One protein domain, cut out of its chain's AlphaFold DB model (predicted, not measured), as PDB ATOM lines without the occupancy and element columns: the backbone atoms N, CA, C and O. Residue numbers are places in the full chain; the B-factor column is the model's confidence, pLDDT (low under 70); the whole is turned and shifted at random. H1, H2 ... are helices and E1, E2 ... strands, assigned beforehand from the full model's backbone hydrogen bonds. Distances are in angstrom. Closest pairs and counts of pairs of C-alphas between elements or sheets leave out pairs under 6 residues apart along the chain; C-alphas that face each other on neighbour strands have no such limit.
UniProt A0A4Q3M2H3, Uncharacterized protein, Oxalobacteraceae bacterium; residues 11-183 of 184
ATOM      1  N   HIS A  11      52.690  35.611  33.293       91.44
ATOM      2  CA  HIS A  11      51.472  34.975  32.802       91.44
ATOM      3  C   HIS A  11      51.771  33.624  32.136       91.44
ATOM      4  O   HIS A  11      51.195  32.609  32.522       91.44
ATOM      5  N   TYR A  12      52.713  33.581  31.190       92.88
ATOM      6  CA  TYR A  12      53.084  32.333  30.515       92.88
ATOM      7  C   TYR A  12      53.792  31.347  31.444       92.88
ATOM      8  O   TYR A  12      53.492  30.155  31.402       92.88
ATOM      9  N   ALA A  13      54.672  31.835  32.322       93.12
ATOM     10  CA  ALA A  13      55.324  31.004  33.331       93.12
ATOM     11  C   ALA A  13      54.295  30.289  34.227       93.12
ATOM     12  O   ALA A  13      54.396  29.080  34.453       93.12
ATOM     13  N   ASN A  14      53.250  31.004  34.658       92.00
ATOM     14  CA  ASN A  14      52.157  30.428  35.440       92.00
ATOM     15  C   ASN A  14      51.377  29.368  34.648       92.00
ATOM     16  O   ASN A  14      51.092  28.297  35.183       92.00
ATOM     17  N   ILE A  15      51.070  29.633  33.372       91.25
ATOM     18  CA  ILE A  15      50.374  28.678  32.496       91.25
ATOM     19  C   ILE A  15      51.201  27.398  32.317       91.25
ATOM     20  O   ILE A  15      50.634  26.309  32.418       91.25
ATOM     21  N   VAL A  16      52.515  27.501  32.095       93.00
ATOM     22  CA  VAL A  16      53.418  26.342  31.974       93.00
ATOM     23  C   VAL A  16      53.437  25.529  33.270       93.00
ATOM     24  O   VAL A  16      53.214  24.318  33.237       93.00
ATOM     25  N   GLY A  17      53.631  26.182  34.420       90.88
ATOM     26  CA  GLY A  17      53.655  25.503  35.719       90.88
ATOM     27  C   GLY A  17      52.333  24.807  36.056       90.88
ATOM     28  O   GLY A  17      52.325  23.680  36.548       90.88
ATOM     29  N   ALA A  18      51.203  25.439  35.746       89.88
ATOM     30  CA  ALA A  18      49.889  24.837  35.944       89.88
ATOM     31  C   ALA A  18      49.602  23.689  34.963       89.88
ATOM     32  O   ALA A  18      48.953  22.723  35.362       89.88
ATOM     33  N   THR A  19      50.119  23.726  33.725       91.12
ATOM     34  CA  THR A  19      50.106  22.539  32.847       91.12
ATOM     35  C   THR A  19      50.794  21.367  33.527       91.12
ATOM     36  O   THR A  19      50.261  20.265  33.508       91.12
ATOM     37  N   GLY A  20      51.956  21.604  34.144       90.31
ATOM     38  CA  GLY A  20      52.693  20.556  34.844       90.31
ATOM     39  C   GLY A  20      51.884  19.901  35.948       90.31
ATOM     40  O   GLY A  20      51.692  18.691  35.917       90.31
ATOM     41  N   ARG A  21      51.310  20.709  36.842       89.19
ATOM     42  CA  ARG A  21      50.451  20.204  37.924       89.19
ATOM     43  C   ARG A  21      49.232  19.441  37.408       89.19
ATOM     44  O   ARG A  21      48.858  18.426  37.984       89.19
ATOM     45  N   PHE A  22      48.615  19.914  36.322       89.31
ATOM     46  CA  PHE A  22      47.505  19.203  35.688       89.31
ATOM     47  C   PHE A  22      47.935  17.810  35.205       89.31
ATOM     48  O   PHE A  22      47.271  16.830  35.528       89.31
ATOM     49  N   LEU A  23      49.051  17.714  34.478       89.19
ATOM     50  CA  LEU A  23      49.547  16.443  33.939       89.19
ATOM     51  C   LEU A  23      49.979  15.476  35.049       89.19
ATOM     52  O   LEU A  23      49.689  14.284  34.966       89.19
ATOM     53  N   GLU A  24      50.590  15.987  36.118       88.62
ATOM     54  CA  GLU A  24      50.881  15.207  37.325       88.62
ATOM     55  C   GLU A  24      49.596  14.649  37.954       88.62
ATOM     56  O   GLU A  24      49.534  13.464  38.278       88.62
ATOM     57  N   GLY A  25      48.540  15.464  38.056       87.94
ATOM     58  CA  GLY A  25      47.228  15.034  38.547       87.94
ATOM     59  C   GLY A  25      46.544  13.981  37.663       87.94
ATOM     60  O   GLY A  25      45.800  13.152  38.179       87.94
ATOM     61  N   GLN A  26      46.824  13.977  36.357       86.44
ATOM     62  CA  GLN A  26      46.382  12.931  35.422       86.44
ATOM     63  C   GLN A  26      47.266  11.665  35.467       86.44
ATOM     64  O   GLN A  26      46.997  10.701  34.754       86.44
ATOM     65  N   GLY A  27      48.327  11.641  36.284       87.44
ATOM     66  CA  GLY A  27      49.244  10.499  36.388       87.44
ATOM     67  C   GLY A  27      50.167  10.327  35.176       87.44
ATOM     68  O   GLY A  27      50.674   9.232  34.932       87.44
ATOM     69  N   VAL A  28      50.387  11.391  34.401       87.50
ATOM     70  CA  VAL A  28      51.196  11.357  33.176       87.50
ATOM     71  C   VAL A  28      52.676  11.270  33.543       87.50
ATOM     72  O   VAL A  28      53.224  12.148  34.212       87.50
ATOM     73  N   ALA A  29      53.357  10.223  33.077       83.12
ATOM     74  CA  ALA A  29      54.776  10.043  33.358       83.12
ATOM     75  C   ALA A  29      55.634  11.152  32.700       83.12
ATOM     76  O   ALA A  29      55.470  11.444  31.514       83.12
ATOM     77  N   PRO A  30      56.636  11.727  33.388       72.25
ATOM     78  CA  PRO A  30      57.526  12.730  32.791       72.25
ATOM     79  C   PRO A  30      58.364  12.241  31.599       72.25
ATOM     80  O   PRO A  30      59.024  13.063  30.960       72.25
ATOM     81  N   SER A  31      58.381  10.927  31.341       78.62
ATOM     82  CA  SER A  31      59.051  10.279  30.210       78.62
ATOM     83  C   SER A  31      58.242  10.326  28.913       78.62
ATOM     84  O   SER A  31      58.838  10.250  27.843       78.62
ATOM     85  N   ILE A  32      56.913  10.482  28.974       85.56
ATOM     86  CA  ILE A  32      56.065  10.487  27.768       85.56
ATOM     87  C   ILE A  32      55.829  11.891  27.206       85.56
ATOM     88  O   ILE A  32      55.454  12.018  26.040       85.56
ATOM     89  N   TYR A  33      56.113  12.944  27.981       91.00
ATOM     90  CA  TYR A  33      56.014  14.323  27.506       91.00
ATOM     91  C   TYR A  33      57.134  15.248  27.998       91.00
ATOM     92  O   TYR A  33      57.718  15.071  29.076       91.00
ATOM     93  N   ALA A  34      57.371  16.320  27.243       92.31
ATOM     94  CA  ALA A  34      58.237  17.410  27.666       92.31
ATOM     95  C   ALA A  34      57.726  18.793  27.236       92.31
ATOM     96  O   ALA A  34      57.103  18.944  26.190       92.31
ATOM     97  N   VAL A  35      58.011  19.809  28.052       93.81
ATOM     98  CA  VAL A  35      57.765  21.231  27.764       93.81
ATOM     99  C   VAL A  35      59.046  21.988  28.094       93.81
ATOM    100  O   VAL A  35      59.435  22.045  29.258       93.81
ATOM    101  N   THR A  36      59.743  22.530  27.099       92.56
ATOM    102  CA  THR A  36      61.081  23.106  27.308       92.56
ATOM    103  C   THR A  36      61.415  24.226  26.331       92.56
ATOM    104  O   THR A  36      60.873  24.283  25.234       92.56
ATOM    105  N   SER A  37      62.369  25.079  26.695       91.44
ATOM    106  CA  SER A  37      63.000  26.022  25.766       91.44
ATOM    107  C   SER A  37      64.335  25.544  25.199       91.44
ATOM    108  O   SER A  37      64.935  26.222  24.370       91.44
ATOM    109  N   LYS A  38      64.848  24.404  25.666       85.69
ATOM    110  CA  LYS A  38      66.146  23.870  25.244       85.69
ATOM    111  C   LYS A  38      65.979  22.793  24.177       85.69
ATOM    112  O   LYS A  38      64.904  22.219  24.008       85.69
ATOM    113  N   GLU A  39      67.062  22.512  23.459       76.25
ATOM    114  CA  GLU A  39      67.171  21.263  22.703       76.25
ATOM    115  C   GLU A  39      67.053  20.086  23.679       76.25
ATOM    116  O   GLU A  39      67.716  20.061  24.719       76.25
ATOM    117  N   LEU A  40      66.164  19.141  23.376       65.81
ATOM    118  CA  LEU A  40      65.926  17.969  24.212       65.81
ATOM    119  C   LEU A  40      66.835  16.820  23.802       65.81
ATOM    120  O   LEU A  40      67.056  16.579  22.620       65.81
ATOM    121  N   SER A  41      67.295  16.071  24.801       54.06
ATOM    122  CA  SER A  41      68.076  14.844  24.631       54.06
ATOM    123  C   SER A  41      67.246  13.563  24.796       54.06
ATOM    124  O   SER A  41      67.832  12.491  24.894       54.06
ATOM    125  N   ALA A  42      65.918  13.658  24.936       57.03
ATOM    126  CA  ALA A  42      65.061  12.533  25.317       57.03
ATOM    127  C   ALA A  42      63.914  12.304  24.320       57.03
ATOM    128  O   ALA A  42      63.232  13.255  23.932       57.03
ATOM    129  N   ASP A  43      63.674  11.031  23.992       71.06
ATOM    130  CA  ASP A  43      62.620  10.535  23.094       71.06
ATOM    131  C   ASP A  43      61.234  10.566  23.765       71.06
ATOM    132  O   ASP A  43      60.586   9.540  23.972       71.06
ATOM    133  N   CYS A  44      60.763  11.749  24.160       85.62
ATOM    134  CA  CYS A  44      59.372  11.896  24.580       85.62
ATOM    135  C   CYS A  44      58.439  11.735  23.371       85.62
ATOM    136  O   CYS A  44      58.727  12.233  22.278       85.62
ATOM    137  N   LEU A  45      57.285  11.099  23.592       84.94
ATOM    138  CA  LEU A  45      56.235  10.963  22.581       84.94
ATOM    139  C   LEU A  45      55.709  12.337  22.145       84.94
ATOM    140  O   LEU A  45      55.560  12.585  20.953       84.94
ATOM    141  N   PHE A  46      55.460  13.231  23.108       90.81
ATOM    142  CA  PHE A  46      54.963  14.583  22.853       90.81
ATOM    143  C   PHE A  46      55.872  15.632  23.478       90.81
ATOM    144  O   PHE A  46      56.007  15.713  24.698       90.81
ATOM    145  N   THR A  47      56.453  16.495  22.661       93.19
ATOM    146  CA  THR A  47      57.315  17.571  23.145       93.19
ATOM    147  C   THR A  47      56.799  18.920  22.677       93.19
ATOM    148  O   THR A  47      56.539  19.104  21.497       93.19
ATOM    149  N   ILE A  48      56.721  19.893  23.582       95.19
ATOM    150  CA  ILE A  48      56.580  21.309  23.244       95.19
ATOM    151  C   ILE A  48      57.928  21.979  23.453       95.19
ATOM    152  O   ILE A  48      58.435  22.041  24.575       95.19
ATOM    153  N   ARG A  49      58.479  22.517  22.372       94.88
ATOM    154  CA  ARG A  49      59.620  23.427  22.406       94.88
ATOM    155  C   ARG A  49      59.132  24.850  22.240       94.88
ATOM    156  O   ARG A  49      58.231  25.064  21.447       94.88
ATOM    157  N   TYR A  50      59.693  25.811  22.952       95.44
ATOM    158  CA  TYR A  50      59.305  27.212  22.793       95.44
ATOM    159  C   TYR A  50      60.502  28.144  22.939       95.44
ATOM    160  O   TYR A  50      61.472  27.825  23.624       95.44
ATOM    161  N   ASP A  51      60.446  29.294  22.282       94.19
ATOM    162  CA  ASP A  51      61.551  30.246  22.224       94.19
ATOM    163  C   ASP A  51      61.058  31.692  22.399       94.19
ATOM    164  O   ASP A  51      59.883  31.942  22.684       94.19
ATOM    165  N   GLU A  52      61.983  32.650  22.340       95.25
ATOM    166  CA  GLU A  52      61.685  34.067  22.572       95.25
ATOM    167  C   GLU A  52      61.022  34.765  21.376       95.25
ATOM    168  O   GLU A  52      60.562  35.904  21.508       95.25
ATOM    169  N   THR A  53      60.954  34.102  20.219       95.69
ATOM    170  CA  THR A  53      60.297  34.637  19.027       95.69
ATOM    171  C   THR A  53      58.777  34.574  19.167       95.69
ATOM    172  O   THR A  53      58.231  34.002  20.117       95.69
ATOM    173  N   ARG A  54      58.067  35.241  18.253       94.12
ATOM    174  CA  ARG A  54      56.606  35.347  18.284       94.12
ATOM    175  C   ARG A  54      55.978  34.631  17.105       94.12
ATOM    176  O   ARG A  54      56.485  34.713  15.989       94.12
ATOM    177  N   PHE A  55      54.861  33.970  17.371       95.06
ATOM    178  CA  PHE A  55      53.979  33.469  16.333       95.06
ATOM    179  C   PHE A  55      53.147  34.616  15.729       95.06
ATOM    180  O   PHE A  55      53.176  35.737  16.244       95.06
ATOM    181  N   GLU A  56      52.432  34.362  14.627       89.12
ATOM    182  CA  GLU A  56      51.724  35.405  13.856       89.12
ATOM    183  C   GLU A  56      50.726  36.222  14.711       89.12
ATOM    184  O   GLU A  56      50.522  37.407  14.452       89.12
ATOM    185  N   ASP A  57      50.159  35.628  15.766       84.88
ATOM    186  CA  ASP A  57      49.211  36.257  16.697       84.88
ATOM    187  C   ASP A  57      49.874  36.991  17.888       84.88
ATOM    188  O   ASP A  57      49.183  37.519  18.763       84.88
ATOM    189  N   GLY A  58      51.209  37.020  17.950       89.88
ATOM    190  CA  GLY A  58      51.977  37.616  19.046       89.88
ATOM    191  C   GLY A  58      52.181  36.712  20.270       89.88
ATOM    192  O   GLY A  58      52.797  37.151  21.250       89.88
ATOM    193  N   ASP A  59      51.715  35.460  20.250       94.06
ATOM    194  CA  ASP A  59      52.063  34.451  21.258       94.06
ATOM    195  C   ASP A  59      53.559  34.082  21.154       94.06
ATOM    196  O   ASP A  59      54.192  34.310  20.125       94.06
ATOM    197  N   TYR A  60      54.171  33.559  22.222       96.56
ATOM    198  CA  TYR A  60      55.509  32.971  22.109       96.56
ATOM    199  C   TYR A  60      55.475  31.829  21.099       96.56
ATOM    200  O   TYR A  60      54.580  30.983  21.143       96.56
ATOM    201  N   HIS A  61      56.449  31.809  20.201       96.50
ATOM    202  CA  HIS A  61      56.597  30.735  19.241       96.50
ATOM    203  C   HIS A  61      56.840  29.416  19.976       96.50
ATOM    204  O   HIS A  61      57.661  29.322  20.895       96.50
ATOM    205  N   ALA A  62      56.099  28.396  19.566       97.00
ATOM    206  CA  ALA A  62      56.206  27.051  20.071       97.00
ATOM    207  C   ALA A  62      56.139  26.039  18.928       97.00
ATOM    208  O   ALA A  62      55.445  26.208  17.931       97.00
ATOM    209  N   ARG A  63      56.837  24.930  19.119       95.81
ATOM    210  CA  ARG A  63      56.882  23.795  18.221       95.81
ATOM    211  C   ARG A  63      56.451  22.551  18.971       95.81
ATOM    212  O   ARG A  63      57.096  22.153  19.942       95.81
ATOM    213  N   ILE A  64      55.385  21.925  18.501       94.88
ATOM    214  CA  ILE A  64      54.985  20.593  18.936       94.88
ATOM    215  C   ILE A  64      55.767  19.577  18.103       94.88
ATOM    216  O   ILE A  64      55.757  19.635  16.874       94.88
ATOM    217  N   LEU A  65      56.428  18.643  18.775       92.31
ATOM    218  CA  LEU A  65      57.073  17.478  18.187       92.31
ATOM    219  C   LEU A  65      56.318  16.235  18.651       92.31
ATOM    220  O   LEU A  65      56.207  15.992  19.855       92.31
ATOM    221  N   ILE A  66      55.814  15.459  17.697       89.25
ATOM    222  CA  ILE A  66      55.175  14.167  17.944       89.25
ATOM    223  C   ILE A  66      56.118  13.100  17.404       89.25
ATOM    224  O   ILE A  66      56.273  12.960  16.187       89.25
ATOM    225  N   SER A  67      56.787  12.401  18.316       85.56
ATOM    226  CA  SER A  67      57.759  11.364  17.986       85.56
ATOM    227  C   SER A  67      57.047  10.075  17.600       85.56
ATOM    228  O   SER A  67      56.060   9.680  18.219       85.56
ATOM    229  N   GLY A  68      57.563   9.404  16.581       78.25
ATOM    230  CA  GLY A  68      56.962   8.212  16.017       78.25
ATOM    231  C   GLY A  68      57.991   7.216  15.500       78.25
ATOM    232  O   GLY A  68      59.160   7.547  15.313       78.25
ATOM    233  N   SER A  69      57.546   5.991  15.218       71.62
ATOM    234  CA  SER A  69      58.393   4.916  14.674       71.62
ATOM    235  C   SER A  69      58.962   5.247  13.288       71.62
ATOM    236  O   SER A  69      59.991   4.710  12.889       71.62
ATOM    237  N   VAL A  70      58.296   6.143  12.556       67.88
ATOM    238  CA  VAL A  70      58.621   6.532  11.176       67.88
ATOM    239  C   VAL A  70      59.257   7.921  11.061       67.88
ATOM    240  O   VAL A  70      59.582   8.356   9.958       67.88
ATOM    241  N   GLY A  71      59.425   8.631  12.179       79.31
ATOM    242  CA  GLY A  71      59.969   9.986  12.213       79.31
ATOM    243  C   GLY A  71      59.224  10.893  13.186       79.31
ATOM    244  O   GLY A  71      58.453  10.435  14.026       79.31
ATOM    245  N   VAL A  72      59.460  12.198  13.067       85.56
ATOM    246  CA  VAL A  72      58.882  13.216  13.952       85.56
ATOM    247  C   VAL A  72      57.938  14.105  13.150       85.56
ATOM    248  O   VAL A  72      58.350  14.717  12.163       85.56
ATOM    249  N   SER A  73      56.677  14.198  13.578       88.06
ATOM    250  CA  SER A  73      55.761  15.226  13.074       88.06
ATOM    251  C   SER A  73      56.001  16.533  13.818       88.06
ATOM    252  O   SER A  73      56.138  16.540  15.040       88.06
ATOM    253  N   VAL A  74      56.043  17.636  13.075       92.44
ATOM    254  CA  VAL A  74      56.371  18.965  13.596       92.44
ATOM    255  C   VAL A  74      55.224  19.921  13.307       92.44
ATOM    256  O   VAL A  74      54.803  20.027  12.158       92.44
ATOM    257  N   ILE A  75      54.746  20.620  14.335       95.31
ATOM    258  CA  ILE A  75      53.723  21.664  14.217       95.31
ATOM    259  C   ILE A  75      54.269  22.950  14.839       95.31
ATOM    260  O   ILE A  75      54.531  22.976  16.040       95.31
ATOM    261  N   ASP A  76      54.413  24.009  14.050       97.12
ATOM    262  CA  ASP A  76      54.742  25.353  14.537       97.12
ATOM    263  C   ASP A  76      53.452  26.108  14.889       97.12
ATOM    264  O   ASP A  76      52.483  26.079  14.125       97.12
ATOM    265  N   THR A  77      53.413  26.741  16.062       96.88
ATOM    266  CA  THR A  77      52.218  27.381  16.625       96.88
ATOM    267  C   THR A  77      52.546  28.354  17.776       96.88
ATOM    268  O   THR A  77      53.700  28.508  18.162       96.88
ATOM    269  N   GLY A  78      51.542  29.019  18.353       96.06
ATOM    270  CA  GLY A  78      51.659  29.789  19.593       96.06
ATOM    271  C   GLY A  78      51.674  28.910  20.852       96.06
ATOM    272  O   GLY A  78      51.004  27.874  20.930       96.06
ATOM    273  N   LEU A  79      52.413  29.333  21.881       95.81
ATOM    274  CA  LEU A  79      52.620  28.579  23.118       95.81
ATOM    275  C   LEU A  79      51.318  28.276  23.870       95.81
ATOM    276  O   LEU A  79      51.175  27.168  24.397       95.81
ATOM    277  N   ARG A  80      50.337  29.190  23.914       92.62
ATOM    278  CA  ARG A  80      49.036  28.896  24.556       92.62
ATOM    279  C   ARG A  80      48.331  27.745  23.863       92.62
ATOM    280  O   ARG A  80      47.802  26.871  24.550       92.62
ATOM    281  N   MET A  81      48.341  27.734  22.529       91.31
ATOM    282  CA  MET A  81      47.715  26.653  21.780       91.31
ATOM    283  C   MET A  81      48.463  25.345  22.006       91.31
ATOM    284  O   MET A  81      47.826  24.360  22.366       91.31
ATOM    285  N   ALA A  82      49.796  25.340  21.913       95.38
ATOM    286  CA  ALA A  82      50.591  24.143  22.173       95.38
ATOM    287  C   ALA A  82      50.297  23.536  23.557       95.38
ATOM    288  O   ALA A  82      49.996  22.347  23.667       95.38
ATOM    289  N   LEU A  83      50.316  24.357  24.615       94.06
ATOM    290  CA  LEU A  83      50.017  23.906  25.979       94.06
ATOM    291  C   LEU A  83      48.576  23.423  26.119       94.06
ATOM    292  O   LEU A  83      48.317  22.453  26.828       94.06
ATOM    293  N   GLY A  84      47.641  24.084  25.441       91.19
ATOM    294  CA  GLY A  84      46.275  23.613  25.344       91.19
ATOM    295  C   GLY A  84      46.218  22.203  24.757       91.19
ATOM    296  O   GLY A  84      45.614  21.319  25.369       91.19
ATOM    297  N   VAL A  85      46.818  21.999  23.585       91.56
ATOM    298  CA  VAL A  85      46.801  20.718  22.867       91.56
ATOM    299  C   VAL A  85      47.340  19.617  23.761       91.56
ATOM    300  O   VAL A  85      46.644  18.632  23.978       91.56
ATOM    301  N   LEU A  86      48.503  19.839  24.380       92.50
ATOM    302  CA  LEU A  86      49.094  18.899  25.330       92.50
ATOM    303  C   LEU A  86      48.122  18.519  26.454       92.50
ATOM    304  O   LEU A  86      48.006  17.349  26.805       92.50
ATOM    305  N   ARG A  87      47.388  19.483  27.014       90.31
ATOM    306  CA  ARG A  87      46.394  19.172  28.049       90.31
ATOM    307  C   ARG A  87      45.237  18.356  27.501       90.31
ATOM    308  O   ARG A  87      44.872  17.376  28.129       90.31
ATOM    309  N   SER A  88      44.681  18.714  26.341       88.69
ATOM    310  CA  SER A  88      43.604  17.920  25.731       88.69
ATOM    311  C   SER A  88      44.045  16.505  25.383       88.69
ATOM    312  O   SER A  88      43.262  15.574  25.543       88.69
ATOM    313  N   THR A  89      45.299  16.331  24.962       89.31
ATOM    314  CA  THR A  89      45.885  15.021  24.696       89.31
ATOM    315  C   THR A  89      45.803  14.123  25.920       89.31
ATOM    316  O   THR A  89      45.401  12.974  25.802       89.31
ATOM    317  N   PHE A  90      46.155  14.649  27.090       89.12
ATOM    318  CA  PHE A  90      46.249  13.867  28.320       89.12
ATOM    319  C   PHE A  90      45.023  13.981  29.241       89.12
ATOM    320  O   PHE A  90      45.024  13.384  30.311       89.12
ATOM    321  N   ASP A  91      43.968  14.695  28.839       86.88
ATOM    322  CA  ASP A  91      42.678  14.718  29.554       86.88
ATOM    323  C   ASP A  91      41.837  13.455  29.267       86.88
ATOM    324  O   ASP A  91      40.875  13.180  29.979       86.88
ATOM    325  N   SER A  92      42.189  12.663  28.241       81.44
ATOM    326  CA  SER A  92      41.510  11.406  27.896       81.44
ATOM    327  C   SER A  92      42.471  10.363  27.320       81.44
ATOM    328  O   SER A  92      43.280  10.668  26.445       81.44
ATOM    329  N   ALA A  93      42.325   9.103  27.746       78.75
ATOM    330  CA  ALA A  93      43.107   7.977  27.229       78.75
ATOM    331  C   ALA A  93      42.934   7.776  25.710       78.75
ATOM    332  O   ALA A  93      43.898   7.435  25.027       78.75
ATOM    333  N   ASP A  94      41.745   8.057  25.168       77.44
ATOM    334  CA  ASP A  94      41.476   7.957  23.726       77.44
ATOM    335  C   ASP A  94      42.329   8.950  22.920       77.44
ATOM    336  O   ASP A  94      42.823   8.628  21.839       77.44
ATOM    337  N   ASN A  95      42.567  10.146  23.467       80.62
ATOM    338  CA  ASN A  95      43.388  11.169  22.816       80.62
ATOM    339  C   ASN A  95      44.882  10.810  22.855       80.62
ATOM    340  O   ASN A  95      45.618  11.145  21.921       80.62
ATOM    341  N   VAL A  96      45.326  10.106  23.902       81.00
ATOM    342  CA  VAL A  96      46.677   9.528  23.990       81.00
ATOM    343  C   VAL A  96      46.843   8.405  22.961       81.00
ATOM    344  O   VAL A  96      47.862   8.357  22.276       81.00
ATOM    345  N   GLY A  97      45.830   7.550  22.787       76.12
ATOM    346  CA  GLY A  97      45.801   6.534  21.729       76.12
ATOM    347  C   GLY A  97      45.902   7.148  20.329       76.12
ATOM    348  O   GLY A  97      46.779   6.777  19.555       76.12
ATOM    349  N   ALA A  98      45.097   8.177  20.043       73.12
ATOM    350  CA  ALA A  98      45.156   8.900  18.772       73.12
ATOM    351  C   ALA A  98      46.526   9.557  18.520       73.12
ATOM    352  O   ALA A  98      47.003   9.590  17.386       73.12
ATOM    353  N   LEU A  99      47.182  10.064  19.572       78.06
ATOM    354  CA  LEU A  99      48.546  10.574  19.470       78.06
ATOM    355  C   LEU A  99      49.541   9.466  19.098       78.06
ATOM    356  O   LEU A  99      50.387   9.665  18.224       78.06
ATOM    357  N   HIS A 100      49.440   8.307  19.750       76.00
ATOM    358  CA  HIS A 100      50.261   7.148  19.418       76.00
ATOM    359  C   HIS A 100      50.059   6.711  17.968       76.00
ATOM    360  O   HIS A 100      51.053   6.422  17.316       76.00
ATOM    361  N   ASP A 101      48.832   6.732  17.445       72.50
ATOM    362  CA  ASP A 101      48.530   6.373  16.052       72.50
ATOM    363  C   ASP A 101      49.201   7.309  15.036       72.50
ATOM    364  O   ASP A 101      49.734   6.859  14.016       72.50
ATOM    365  N   ILE A 102      49.245   8.612  15.334       70.69
ATOM    366  CA  ILE A 102      49.979   9.603  14.526       70.69
ATOM    367  C   ILE A 102      51.477   9.303  14.537       70.69
ATOM    368  O   ILE A 102      52.141   9.428  13.506       70.69
ATOM    369  N   GLY A 103      52.008   8.887  15.690       62.78
ATOM    370  CA  GLY A 103      53.394   8.450  15.819       62.78
ATOM    371  C   GLY A 103      53.673   7.075  15.191       62.78
ATOM    372  O   GLY A 103      54.792   6.826  14.745       62.78
ATOM    373  N   SER A 104      52.702   6.164  15.135       62.19
ATOM    374  CA  SER A 104      52.952   4.741  14.863       62.19
ATOM    375  C   SER A 104      52.614   4.281  13.443       62.19
ATOM    376  O   SER A 104      53.210   3.301  13.000       62.19
ATOM    377  N   LYS A 105      51.718   4.964  12.709       57.38
ATOM    378  CA  LYS A 105      51.215   4.540  11.382       57.38
ATOM    379  C   LYS A 105      50.983   3.020  11.280       57.38
ATOM    380  O   LYS A 105      51.516   2.376  10.379       57.38
ATOM    381  N   GLU A 106      50.137   2.429  12.125       43.34
ATOM    382  CA  GLU A 106      49.502   1.172  11.710       43.34
ATOM    383  C   GLU A 106      48.399   1.492  10.686       43.34
ATOM    384  O   GLU A 106      47.422   2.167  11.029       43.34
ATOM    385  N   PRO A 107      48.504   1.049   9.415       38.00
ATOM    386  CA  PRO A 107      47.427   1.201   8.447       38.00
ATOM    387  C   PRO A 107      46.301   0.231   8.827       38.00
ATOM    388  O   PRO A 107      46.212  -0.876   8.310       38.00
ATOM    389  N   GLY A 108      45.459   0.622   9.783       38.91
ATOM    390  CA  GLY A 108      44.384  -0.231  10.290       38.91
ATOM    391  C   GLY A 108      43.854   0.155  11.668       38.91
ATOM    392  O   GLY A 108      42.699  -0.155  11.966       38.91
ATOM    393  N   ALA A 109      44.633   0.876  12.480       38.69
ATOM    394  CA  ALA A 109      44.120   1.464  13.710       38.69
ATOM    395  C   ALA A 109      43.071   2.520  13.341       38.69
ATOM    396  O   ALA A 109      43.268   3.306  12.408       38.69
ATOM    397  N   LYS A 110      41.904   2.472  13.998       40.22
ATOM    398  CA  LYS A 110      40.797   3.398  13.746       40.22
ATOM    399  C   LYS A 110      41.337   4.816  13.884       40.22
ATOM    400  O   LYS A 110      41.475   5.300  15.002       40.22
ATOM    401  N   LYS A 111      41.583   5.476  12.743       43.19
ATOM    402  CA  LYS A 111      41.786   6.924  12.685       43.19
ATOM    403  C   LYS A 111      40.752   7.540  13.627       43.19
ATOM    404  O   LYS A 111      39.594   7.098  13.544       43.19
ATOM    405  N   PRO A 112      41.103   8.513  14.489       45.19
ATOM    406  CA  PRO A 112      40.070   9.340  15.095       45.19
ATOM    407  C   PRO A 112      39.130   9.712  13.950       45.19
ATOM    408  O   PRO A 112      39.604  10.182  12.913       45.19
ATOM    409  N   GLN A 113      37.857   9.312  14.057       43.78
ATOM    410  CA  GLN A 113      36.853   9.431  12.995       43.78
ATOM    411  C   GLN A 113      36.494  10.907  12.810       43.78
ATOM    412  O   GLN A 113      35.357  11.325  12.962       43.78
ATOM    413  N   VAL A 114      37.484  11.722  12.494       46.62
ATOM    414  CA  VAL A 114      37.289  12.940  11.757       46.62
ATOM    415  C   VAL A 114      37.295  12.467  10.320       46.62
ATOM    416  O   VAL A 114      38.347  12.288   9.705       46.62
ATOM    417  N   ASN A 115      36.115  12.106   9.825       46.66
ATOM    418  CA  ASN A 115      35.953  11.803   8.419       46.66
ATOM    419  C   ASN A 115      36.478  13.027   7.651       46.66
ATOM    420  O   ASN A 115      35.960  14.127   7.844       46.66
ATOM    421  N   PRO A 116      37.505  12.891   6.798       45.28
ATOM    422  CA  PRO A 116      37.980  14.014   6.005       45.28
ATOM    423  C   PRO A 116      36.859  14.603   5.146       45.28
ATOM    424  O   PRO A 116      36.920  15.779   4.825       45.28
ATOM    425  N   ALA A 117      35.818  13.823   4.817       42.25
ATOM    426  CA  ALA A 117      34.611  14.327   4.172       42.25
ATOM    427  C   ALA A 117      33.696  15.134   5.112       42.25
ATOM    428  O   ALA A 117      33.035  16.037   4.622       42.25
ATOM    429  N   ASP A 118      33.708  14.905   6.427       45.34
ATOM    430  CA  ASP A 118      33.003  15.762   7.398       45.34
ATOM    431  C   ASP A 118      33.749  17.095   7.592       45.34
ATOM    432  O   ASP A 118      33.125  18.101   7.898       45.34
ATOM    433  N   LEU A 119      35.065  17.144   7.339       44.44
ATOM    434  CA  LEU A 119      35.829  18.400   7.252       44.44
ATOM    435  C   LEU A 119      35.800  19.041   5.853       44.44
ATOM    436  O   LEU A 119      35.905  20.256   5.730       44.44
ATOM    437  N   ALA A 120      35.687  18.245   4.787       39.41
ATOM    438  CA  ALA A 120      35.679  18.731   3.405       39.41
ATOM    439  C   ALA A 120      34.280  19.143   2.921       39.41
ATOM    440  O   ALA A 120      34.176  19.978   2.025       39.41
ATOM    441  N   GLN A 121      33.211  18.583   3.498       39.12
ATOM    442  CA  GLN A 121      31.836  19.068   3.315       39.12
ATOM    443  C   GLN A 121      31.478  20.175   4.305       39.12
ATOM    444  O   GLN A 121      30.550  20.935   4.040       39.12
ATOM    445  N   ASP A 122      32.259  20.322   5.376       39.47
ATOM    446  CA  ASP A 122      32.183  21.448   6.294       39.47
ATOM    447  C   ASP A 122      33.431  22.327   6.141       39.47
ATOM    448  O   ASP A 122      34.257  22.480   7.041       39.47
ATOM    449  N   VAL A 123      33.531  23.008   4.991       43.88
ATOM    450  CA  VAL A 123      34.451  24.153   4.786       43.88
ATOM    451  C   VAL A 123      34.177  25.279   5.819       43.88
ATOM    452  O   VAL A 123      34.838  26.320   5.834       43.88
ATOM    453  N   HIS A 124      33.193  25.076   6.702       42.97
ATOM    454  CA  HIS A 124      32.762  25.922   7.798       42.97
ATOM    455  C   HIS A 124      32.710  25.173   9.139       42.97
ATOM    456  O   HIS A 124      31.856  25.499   9.962       42.97
ATOM    457  N   SER A 125      33.644  24.250   9.425       46.09
ATOM    458  CA  SER A 125      33.885  23.856  10.823       46.09
ATOM    459  C   SER A 125      34.099  25.155  11.616       46.09
ATOM    460  O   SER A 125      35.037  25.881  11.317       46.09
ATOM    461  N   GLY A 126      33.140  25.550  12.460       54.22
ATOM    462  CA  GLY A 126      32.836  26.960  12.765       54.22
ATOM    463  C   GLY A 126      34.035  27.852  13.113       54.22
ATOM    464  O   GLY A 126      34.350  28.021  14.286       54.22
ATOM    465  N   GLY A 127      34.671  28.442  12.093       73.44
ATOM    466  CA  GLY A 127      35.842  29.309  12.226       73.44
ATOM    467  C   GLY A 127      37.218  28.671  11.977       73.44
ATOM    468  O   GLY A 127      38.201  29.361  12.162       73.44
ATOM    469  N   LEU A 128      37.370  27.415  11.543       82.94
ATOM    470  CA  LEU A 128      38.685  26.820  11.232       82.94
ATOM    471  C   LEU A 128      38.801  26.425   9.757       82.94
ATOM    472  O   LEU A 128      37.873  25.861   9.180       82.94
ATOM    473  N   TYR A 129      39.967  26.685   9.163       84.56
ATOM    474  CA  TYR A 129      40.272  26.375   7.768       84.56
ATOM    475  C   TYR A 129      41.628  25.694   7.625       84.56
ATOM    476  O   TYR A 129      42.648  26.238   8.040       84.56
ATOM    477  N   LEU A 130      41.643  24.518   6.998       86.50
ATOM    478  CA  LEU A 130      42.873  23.799   6.678       86.50
ATOM    479  C   LEU A 130      43.260  24.029   5.211       86.50
ATOM    480  O   LEU A 130      42.633  23.493   4.297       86.50
ATOM    481  N   ASP A 131      44.330  24.788   4.989       86.75
ATOM    482  CA  ASP A 131      44.929  25.017   3.677       86.75
ATOM    483  C   ASP A 131      46.041  23.990   3.410       86.75
ATOM    484  O   ASP A 131      47.210  24.195   3.750       86.75
ATOM    485  N   ILE A 132      45.665  22.866   2.792       84.56
ATOM    486  CA  ILE A 132      46.607  21.819   2.357       84.56
ATOM    487  C   ILE A 132      47.296  22.131   1.021       84.56
ATOM    488  O   ILE A 132      48.153  21.365   0.589       84.56
ATOM    489  N   GLN A 133      46.894  23.206   0.332       83.00
ATOM    490  CA  GLN A 133      47.496  23.602  -0.947       83.00
ATOM    491  C   GLN A 133      48.767  24.431  -0.729       83.00
ATOM    492  O   GLN A 133      49.630  24.498  -1.605       83.00
ATOM    493  N   ARG A 134      48.913  25.042   0.452       85.31
ATOM    494  CA  ARG A 134      50.173  25.646   0.890       85.31
ATOM    495  C   ARG A 134      51.209  24.587   1.256       85.31
ATOM    496  O   ARG A 134      50.887  23.521   1.771       85.31
ATOM    497  N   ASN A 135      52.476  24.925   1.026       84.38
ATOM    498  CA  ASN A 135      53.615  24.107   1.418       84.38
ATOM    499  C   ASN A 135      54.591  24.941   2.272       84.38
ATOM    500  O   ASN A 135      55.246  25.828   1.717       84.38
ATOM    501  N   PRO A 136      54.697  24.694   3.594       90.38
ATOM    502  CA  PRO A 136      53.933  23.720   4.394       90.38
ATOM    503  C   PRO A 136      52.439  24.073   4.536       90.38
ATOM    504  O   PRO A 136      52.048  25.229   4.344       90.38
ATOM    505  N   ALA A 137      51.618  23.075   4.886       88.62
ATOM    506  CA  ALA A 137      50.180  23.240   5.095       88.62
ATOM    507  C   ALA A 137      49.901  24.130   6.314       88.62
ATOM    508  O   ALA A 137      50.697  24.177   7.262       88.62
ATOM    509  N   ARG A 138      48.766  24.838   6.292       91.50
ATOM    510  CA  ARG A 138      48.380  25.790   7.344       91.50
ATOM    511  C   ARG A 138      46.991  25.506   7.894       91.50
ATOM    512  O   ARG A 138      46.074  25.219   7.133       91.50
ATOM    513  N   LEU A 139      46.844  25.631   9.207       91.06
ATOM    514  CA  LEU A 139      45.558  25.747   9.882       91.06
ATOM    515  C   LEU A 139      45.339  27.217  10.234       91.06
ATOM    516  O   LEU A 139      46.096  27.771  11.029       91.06
ATOM    517  N   ASP A 140      44.295  27.816   9.681       88.38
ATOM    518  CA  ASP A 140      43.919  29.207   9.906       88.38
ATOM    519  C   ASP A 140      42.602  29.296  10.693       88.38
ATOM    520  O   ASP A 140      41.699  28.472  10.526       88.38
ATOM    521  N   ASN A 141      42.474  30.330  11.523       85.31
ATOM    522  CA  ASN A 141      41.198  30.767  12.082       85.31
ATOM    523  C   ASN A 141      40.506  31.691  11.072       85.31
ATOM    524  O   ASN A 141      41.129  32.634  10.587       85.31
ATOM    525  N   ILE A 142      39.234  31.452  10.770       72.00
ATOM    526  CA  ILE A 142      38.361  32.363  10.034       72.00
ATOM    527  C   ILE A 142      37.584  33.176  11.066       72.00
ATOM    528  O   ILE A 142      36.602  32.706  11.643       72.00
ATOM    529  N   GLU A 143      38.002  34.420  11.270       65.69
ATOM    530  CA  GLU A 143      37.289  35.340  12.146       65.69
ATOM    531  C   GLU A 143      36.058  35.944  11.459       65.69
ATOM    532  O   GLU A 143      35.969  36.078  10.230       65.69
ATOM    533  N   VAL A 144      35.094  36.367  12.282       54.97
ATOM    534  CA  VAL A 144      33.981  37.211  11.837       54.97
ATOM    535  C   VAL A 144      34.587  38.490  11.247       54.97
ATOM    536  O   VAL A 144      35.423  39.114  11.890       54.97
ATOM    537  N   ASN A 145      34.173  38.868  10.030       60.91
ATOM    538  CA  ASN A 145      34.753  39.914   9.155       60.91
ATOM    539  C   ASN A 145      35.828  39.444   8.157       60.91
ATOM    540  O   ASN A 145      36.392  40.266   7.437       60.91
ATOM    541  N   GLY A 146      36.080  38.135   8.052       61.28
ATOM    542  CA  GLY A 146      36.908  37.564   6.984       61.28
ATOM    543  C   GLY A 146      38.417  37.721   7.188       61.28
ATOM    544  O   GLY A 146      39.184  37.390   6.283       61.28
ATOM    545  N   GLN A 147      38.848  38.192   8.363       71.25
ATOM    546  CA  GLN A 147      40.253  38.137   8.757       71.25
ATOM    547  C   GLN A 147      40.649  36.681   9.012       71.25
ATOM    548  O   GLN A 147      39.908  35.916   9.631       71.25
ATOM    549  N   ARG A 148      41.803  36.295   8.465       79.00
ATOM    550  CA  ARG A 148      42.390  34.971   8.645       79.00
ATOM    551  C   ARG A 148      43.714  35.120   9.365       79.00
ATOM    552  O   ARG A 148      44.569  35.867   8.893       79.00
ATOM    553  N   SER A 149      43.869  34.382  10.452       84.88
ATOM    554  CA  SER A 149      45.108  34.324  11.227       84.88
ATOM    555  C   SER A 149      45.590  32.886  11.239       84.88
ATOM    556  O   SER A 149      44.799  31.986  11.539       84.88
ATOM    557  N   THR A 150      46.861  32.645  10.918       90.88
ATOM    558  CA  THR A 150      47.398  31.290  11.016       90.88
ATOM    559  C   THR A 150      47.494  30.893  12.484       90.88
ATOM    560  O   THR A 150      48.048  31.614  13.308       90.88
ATOM    561  N   LEU A 151      46.927  29.734  12.805       91.94
ATOM    562  CA  LEU A 151      47.000  29.103  14.118       91.94
ATOM    563  C   LEU A 151      48.155  28.105  14.178       91.94
ATOM    564  O   LEU A 151      48.846  28.009  15.193       91.94
ATOM    565  N   ALA A 152      48.378  27.349  13.101       95.06
ATOM    566  CA  ALA A 152      49.459  26.376  13.052       95.06
ATOM    567  C   ALA A 152      49.954  26.077  11.640       95.06
ATOM    568  O   ALA A 152      49.222  26.208  10.658       95.06
ATOM    569  N   ILE A 153      51.201  25.624  11.561       96.31
ATOM    570  CA  ILE A 153      51.895  25.293  10.318       96.31
ATOM    571  C   ILE A 153      52.557  23.923  10.472       96.31
ATOM    572  O   ILE A 153      53.178  23.646  11.494       96.31
ATOM    573  N   SER A 154      52.429  23.050   9.470       94.00
ATOM    574  CA  SER A 154      53.050  21.719   9.488       94.00
ATOM    575  C   SER A 154      53.187  21.146   8.078       94.00
ATOM    576  O   SER A 154      52.322  21.330   7.224       94.00
ATOM    577  N   ALA A 155      54.261  20.392   7.835       89.62
ATOM    578  CA  ALA A 155      54.401  19.584   6.620       89.62
ATOM    579  C   ALA A 155      53.557  18.289   6.663       89.62
ATOM    580  O   ALA A 155      53.330  17.655   5.636       89.62
ATOM    581  N   SER A 156      53.088  17.891   7.849       84.94
ATOM    582  CA  SER A 156      52.207  16.744   8.072       84.94
ATOM    583  C   SER A 156      50.760  17.216   8.208       84.94
ATOM    584  O   SER A 156      50.385  17.802   9.228       84.94
ATOM    585  N   ALA A 157      49.937  16.947   7.189       80.69
ATOM    586  CA  ALA A 157      48.504  17.239   7.227       80.69
ATOM    587  C   ALA A 157      47.794  16.463   8.350       80.69
ATOM    588  O   ALA A 157      46.951  17.027   9.040       80.69
ATOM    589  N   ASP A 158      48.192  15.210   8.598       78.56
ATOM    590  CA  ASP A 158      47.658  14.386   9.693       78.56
ATOM    591  C   ASP A 158      47.882  15.046  11.065       78.56
ATOM    592  O   ASP A 158      46.993  15.042  11.916       78.56
ATOM    593  N   ALA A 159      49.033  15.697  11.261       84.69
ATOM    594  CA  ALA A 159      49.320  16.439  12.485       84.69
ATOM    595  C   ALA A 159      48.410  17.676  12.651       84.69
ATOM    596  O   ALA A 159      48.011  18.005  13.768       84.69
ATOM    597  N   LEU A 160      48.024  18.337  11.552       86.69
ATOM    598  CA  LEU A 160      47.060  19.448  11.592       86.69
ATOM    599  C   LEU A 160      45.624  18.963  11.813       86.69
ATOM    600  O   LEU A 160      44.869  19.614  12.531       86.69
ATOM    601  N   TYR A 161      45.243  17.806  11.270       82.75
ATOM    602  CA  TYR A 161      43.947  17.192  11.571       82.75
ATOM    603  C   TYR A 161      43.822  16.814  13.048       82.75
ATOM    604  O   TYR A 161      42.784  17.058  13.664       82.75
ATOM    605  N   TYR A 162      44.892  16.284  13.641       83.56
ATOM    606  CA  TYR A 162      44.948  16.056  15.082       83.56
ATOM    607  C   TYR A 162      44.752  17.342  15.879       83.56
ATOM    608  O   TYR A 162      43.978  17.370  16.833       83.56
ATOM    609  N   LEU A 163      45.426  18.414  15.466       87.69
ATOM    610  CA  LEU A 163      45.295  19.713  16.106       87.69
ATOM    611  C   LEU A 163      43.849  20.229  16.058       87.69
ATOM    612  O   LEU A 163      43.337  20.679  17.080       87.69
ATOM    613  N   ILE A 164      43.166  20.107  14.914       85.81
ATOM    614  CA  ILE A 164      41.740  20.448  14.790       85.81
ATOM    615  C   ILE A 164      40.905  19.642  15.794       85.81
ATOM    616  O   ILE A 164      40.110  20.222  16.534       85.81
ATOM    617  N   ALA A 165      41.114  18.324  15.868       81.44
ATOM    618  CA  ALA A 165      40.395  17.461  16.805       81.44
ATOM    619  C   ALA A 165      40.650  17.859  18.270       81.44
ATOM    620  O   ALA A 165      39.713  17.917  19.068       81.44
ATOM    621  N   ALA A 166      41.896  18.193  18.618       84.50
ATOM    622  CA  ALA A 166      42.266  18.677  19.944       84.50
ATOM    623  C   ALA A 166      41.550  19.995  20.286       84.50
ATOM    624  O   ALA A 166      40.955  20.106  21.358       84.50
ATOM    625  N   ILE A 167      41.523  20.968  19.367       84.00
ATOM    626  CA  ILE A 167      40.817  22.249  19.548       84.00
ATOM    627  C   ILE A 167      39.310  22.023  19.739       84.00
ATOM    628  O   ILE A 167      38.701  22.569  20.662       84.00
ATOM    629  N   GLN A 168      38.698  21.184  18.903       81.12
ATOM    630  CA  GLN A 168      37.274  20.860  19.008       81.12
ATOM    631  C   GLN A 168      36.945  20.159  20.331       81.12
ATOM    632  O   GLN A 168      35.956  20.496  20.983       81.12
ATOM    633  N   TYR A 169      37.795  19.224  20.763       81.12
ATOM    634  CA  TYR A 169      37.665  18.561  22.058       81.12
ATOM    635  C   TYR A 169      37.730  19.567  23.209       81.12
ATOM    636  O   TYR A 169      36.863  19.566  24.082       81.12
ATOM    637  N   GLN A 170      38.701  20.483  23.191       81.94
ATOM    638  CA  GLN A 170      38.805  21.532  24.205       81.94
ATOM    639  C   GLN A 170      37.556  22.403  24.290       81.94
ATOM    640  O   GLN A 170      37.134  22.744  25.397       81.94
ATOM    641  N   ALA A 171      36.988  22.772  23.140       81.75
ATOM    642  CA  ALA A 171      35.774  23.572  23.075       81.75
ATOM    643  C   ALA A 171      34.570  22.808  23.649       81.75
ATOM    644  O   ALA A 171      33.821  23.361  24.458       81.75
ATOM    645  N   ARG A 172      34.415  21.527  23.285       82.00
ATOM    646  CA  ARG A 172      33.302  20.674  23.722       82.00
ATOM    647  C   ARG A 172      33.365  20.340  25.212       82.00
ATOM    648  O   ARG A 172      32.394  20.564  25.927       82.00
ATOM    649  N   GLU A 173      34.515  19.864  25.682       79.62
ATOM    650  CA  GLU A 173      34.715  19.435  27.074       79.62
ATOM    651  C   GLU A 173      35.099  20.593  28.008       79.62
ATOM    652  O   GLU A 173      35.336  20.399  29.204       79.62
ATOM    653  N   ARG A 174      35.188  21.819  27.470       77.94
ATOM    654  CA  ARG A 174      35.569  23.041  28.196       77.94
ATOM    655  C   ARG A 174      36.877  22.875  28.974       77.94
ATOM    656  O   ARG A 174      37.042  23.441  30.058       77.94
ATOM    657  N   VAL A 175      37.829  22.131  28.404       74.44
ATOM    658  CA  VAL A 175      39.134  21.826  29.024       74.44
ATOM    659  C   VAL A 175      39.835  23.114  29.453       74.44
ATOM    660  O   VAL A 175      40.354  23.198  30.562       74.44
ATOM    661  N   GLY A 176      39.778  24.161  28.622       70.38
ATOM    662  CA  GLY A 176      40.357  25.472  28.935       70.38
ATOM    663  C   GLY A 176      39.736  26.158  30.161       70.38
ATOM    664  O   GLY A 176      40.458  26.783  30.933       70.38
ATOM    665  N   GLN A 177      38.427  26.008  30.388       74.19
ATOM    666  CA  GLN A 177      37.741  26.584  31.555       74.19
ATOM    667  C   GLN A 177      38.057  25.798  32.828       74.19
ATOM    668  O   GLN A 177      38.372  26.393  33.856       74.19
ATOM    669  N   ARG A 178      38.042  24.460  32.742       69.12
ATOM    670  CA  ARG A 178      38.497  23.576  33.826       69.12
ATOM    671  C   ARG A 178      39.937  23.903  34.204       69.12
ATOM    672  O   ARG A 178      40.247  24.019  35.379       69.12
ATOM    673  N   PHE A 179      40.790  24.135  33.210       63.69
ATOM    674  CA  PHE A 179      42.166  24.547  33.428       63.69
ATOM    675  C   PHE A 179      42.289  25.920  34.100       63.69
ATOM    676  O   PHE A 179      43.076  26.070  35.029       63.69
ATOM    677  N   ALA A 180      41.521  26.918  33.659       67.56
ATOM    678  CA  ALA A 180      41.545  28.243  34.270       67.56
ATOM    679  C   ALA A 180      41.181  28.204  35.766       67.56
ATOM    680  O   ALA A 180      41.718  28.995  36.536       67.56
ATOM    681  N   ALA A 181      40.348  27.250  36.193       68.44
ATOM    682  CA  ALA A 181      40.060  27.024  37.609       68.44
ATOM    683  C   ALA A 181      41.276  26.516  38.412       68.44
ATOM    684  O   ALA A 181      41.354  26.777  39.604       68.44
ATOM    685  N   TYR A 182      42.249  25.850  37.777       61.59
ATOM    686  CA  TYR A 182      43.507  25.409  38.411       61.59
ATOM    687  C   TYR A 182      44.615  26.479  38.413       61.59
ATOM    688  O   TYR A 182      45.724  26.228  38.898       61.59
ATOM    689  N   LEU A 183      44.358  27.651  37.820       57.88
ATOM    690  CA  LEU A 183      45.254  28.810  37.867       57.88
ATOM    691  C   LEU A 183      44.967  29.752  39.050       57.88
ATOM    692  O   LEU A 183      45.781  30.645  39.288       57.88
TER     693      LEU A 183
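What this domain is: This is residues 11 to 183 of the 184 residues of an uncharacterized protein of Oxalobacteraceae bacterium (UniProt A0A4Q3M2H3). One strongly twisted sheet of seven strands makes a wall, with H1, H2, H3 and H5 over one of its faces as a second layer. H2 and H5 cross in the middle of that layer, H1 runs beside H2, small H6 is off the sheet, and short H4 lies near E5 at one edge. The printed part has 173 residues, with six named helices and seven named strands in the order H1 E1 E2 E3 E4 H2 H3 H4 E5 E6 E7 H5 H6. The sheet is mixed, in the order E1 E2 E3 E4 E7 E6 E5, and the class is mixed, helices and strands. The whole is compact, with a radius of gyration of the C-alphas of 15.5 A, and spans 40 by 39 by 30 A.

Where its parts are: H1, residues 11 to 25, begins at C-alpha 11 (51.472, 34.975, 32.802) and is 21.2 A long. E1 is residues 33 to 36; E2, residues 46 to 54, is 21.3 A long and bends by 72 degrees at residue 51. E3, residues 60 to 68, is 25.5 A long, and E4, residues 71 to 78, is 22.7 A long. H2 is residues 79 to 90, H3 93 to 104, H4 116 to 120, E5 128 to 131, E6 137 to 142 and E7 148 to 154. H5, residues 157 to 172, is 22.7 A long; H6, residues 175 to 181, ends at C-alpha 181 (40.060, 27.024, 37.609).

How they stand to each other: E2 E3 E4 and E5 E6 E7 are meanders, each strand the antiparallel neighbour of the one before. E4 and E7 are antiparallel, with N 76 and O 153 at 2.9 A; E1 and E2 are parallel, with N 36 and O 48 at 2.9 A. H2, the hub, has a height over the sheet of 8.3 A. It touches H1 at a shallow tilt of 7 degrees, the same way, closest at the C-alphas of Thr 19 and Arg 87, 6.9 A. With residues 84 to 89 it touches H5, about perpendicular at 80 degrees, closest at the C-alphas of Val 85 and Ala 166, 5.8 A. H2 and H3 touch only at the corner, closest at the C-alphas of Thr 89 and Asn 95, 5.0 A. H6 only just touches H2, with 3 pairs of C-alphas within 8 A. H4 only grazes the sheet. In H1 to H6 every O i to N i+4 pair is within hydrogen-bond range.

The domain as a whole: The C-alphas of Ser 41 and Asn 145, the two farthest apart, are 44.5 A apart. The printed part has no cut, and its one long link is H3 to H4. Mean pLDDT of the printed part is 79.1; residues 40 to 42, 70, 103 to 126, 143 to 146 and 178 to 183 are under 70.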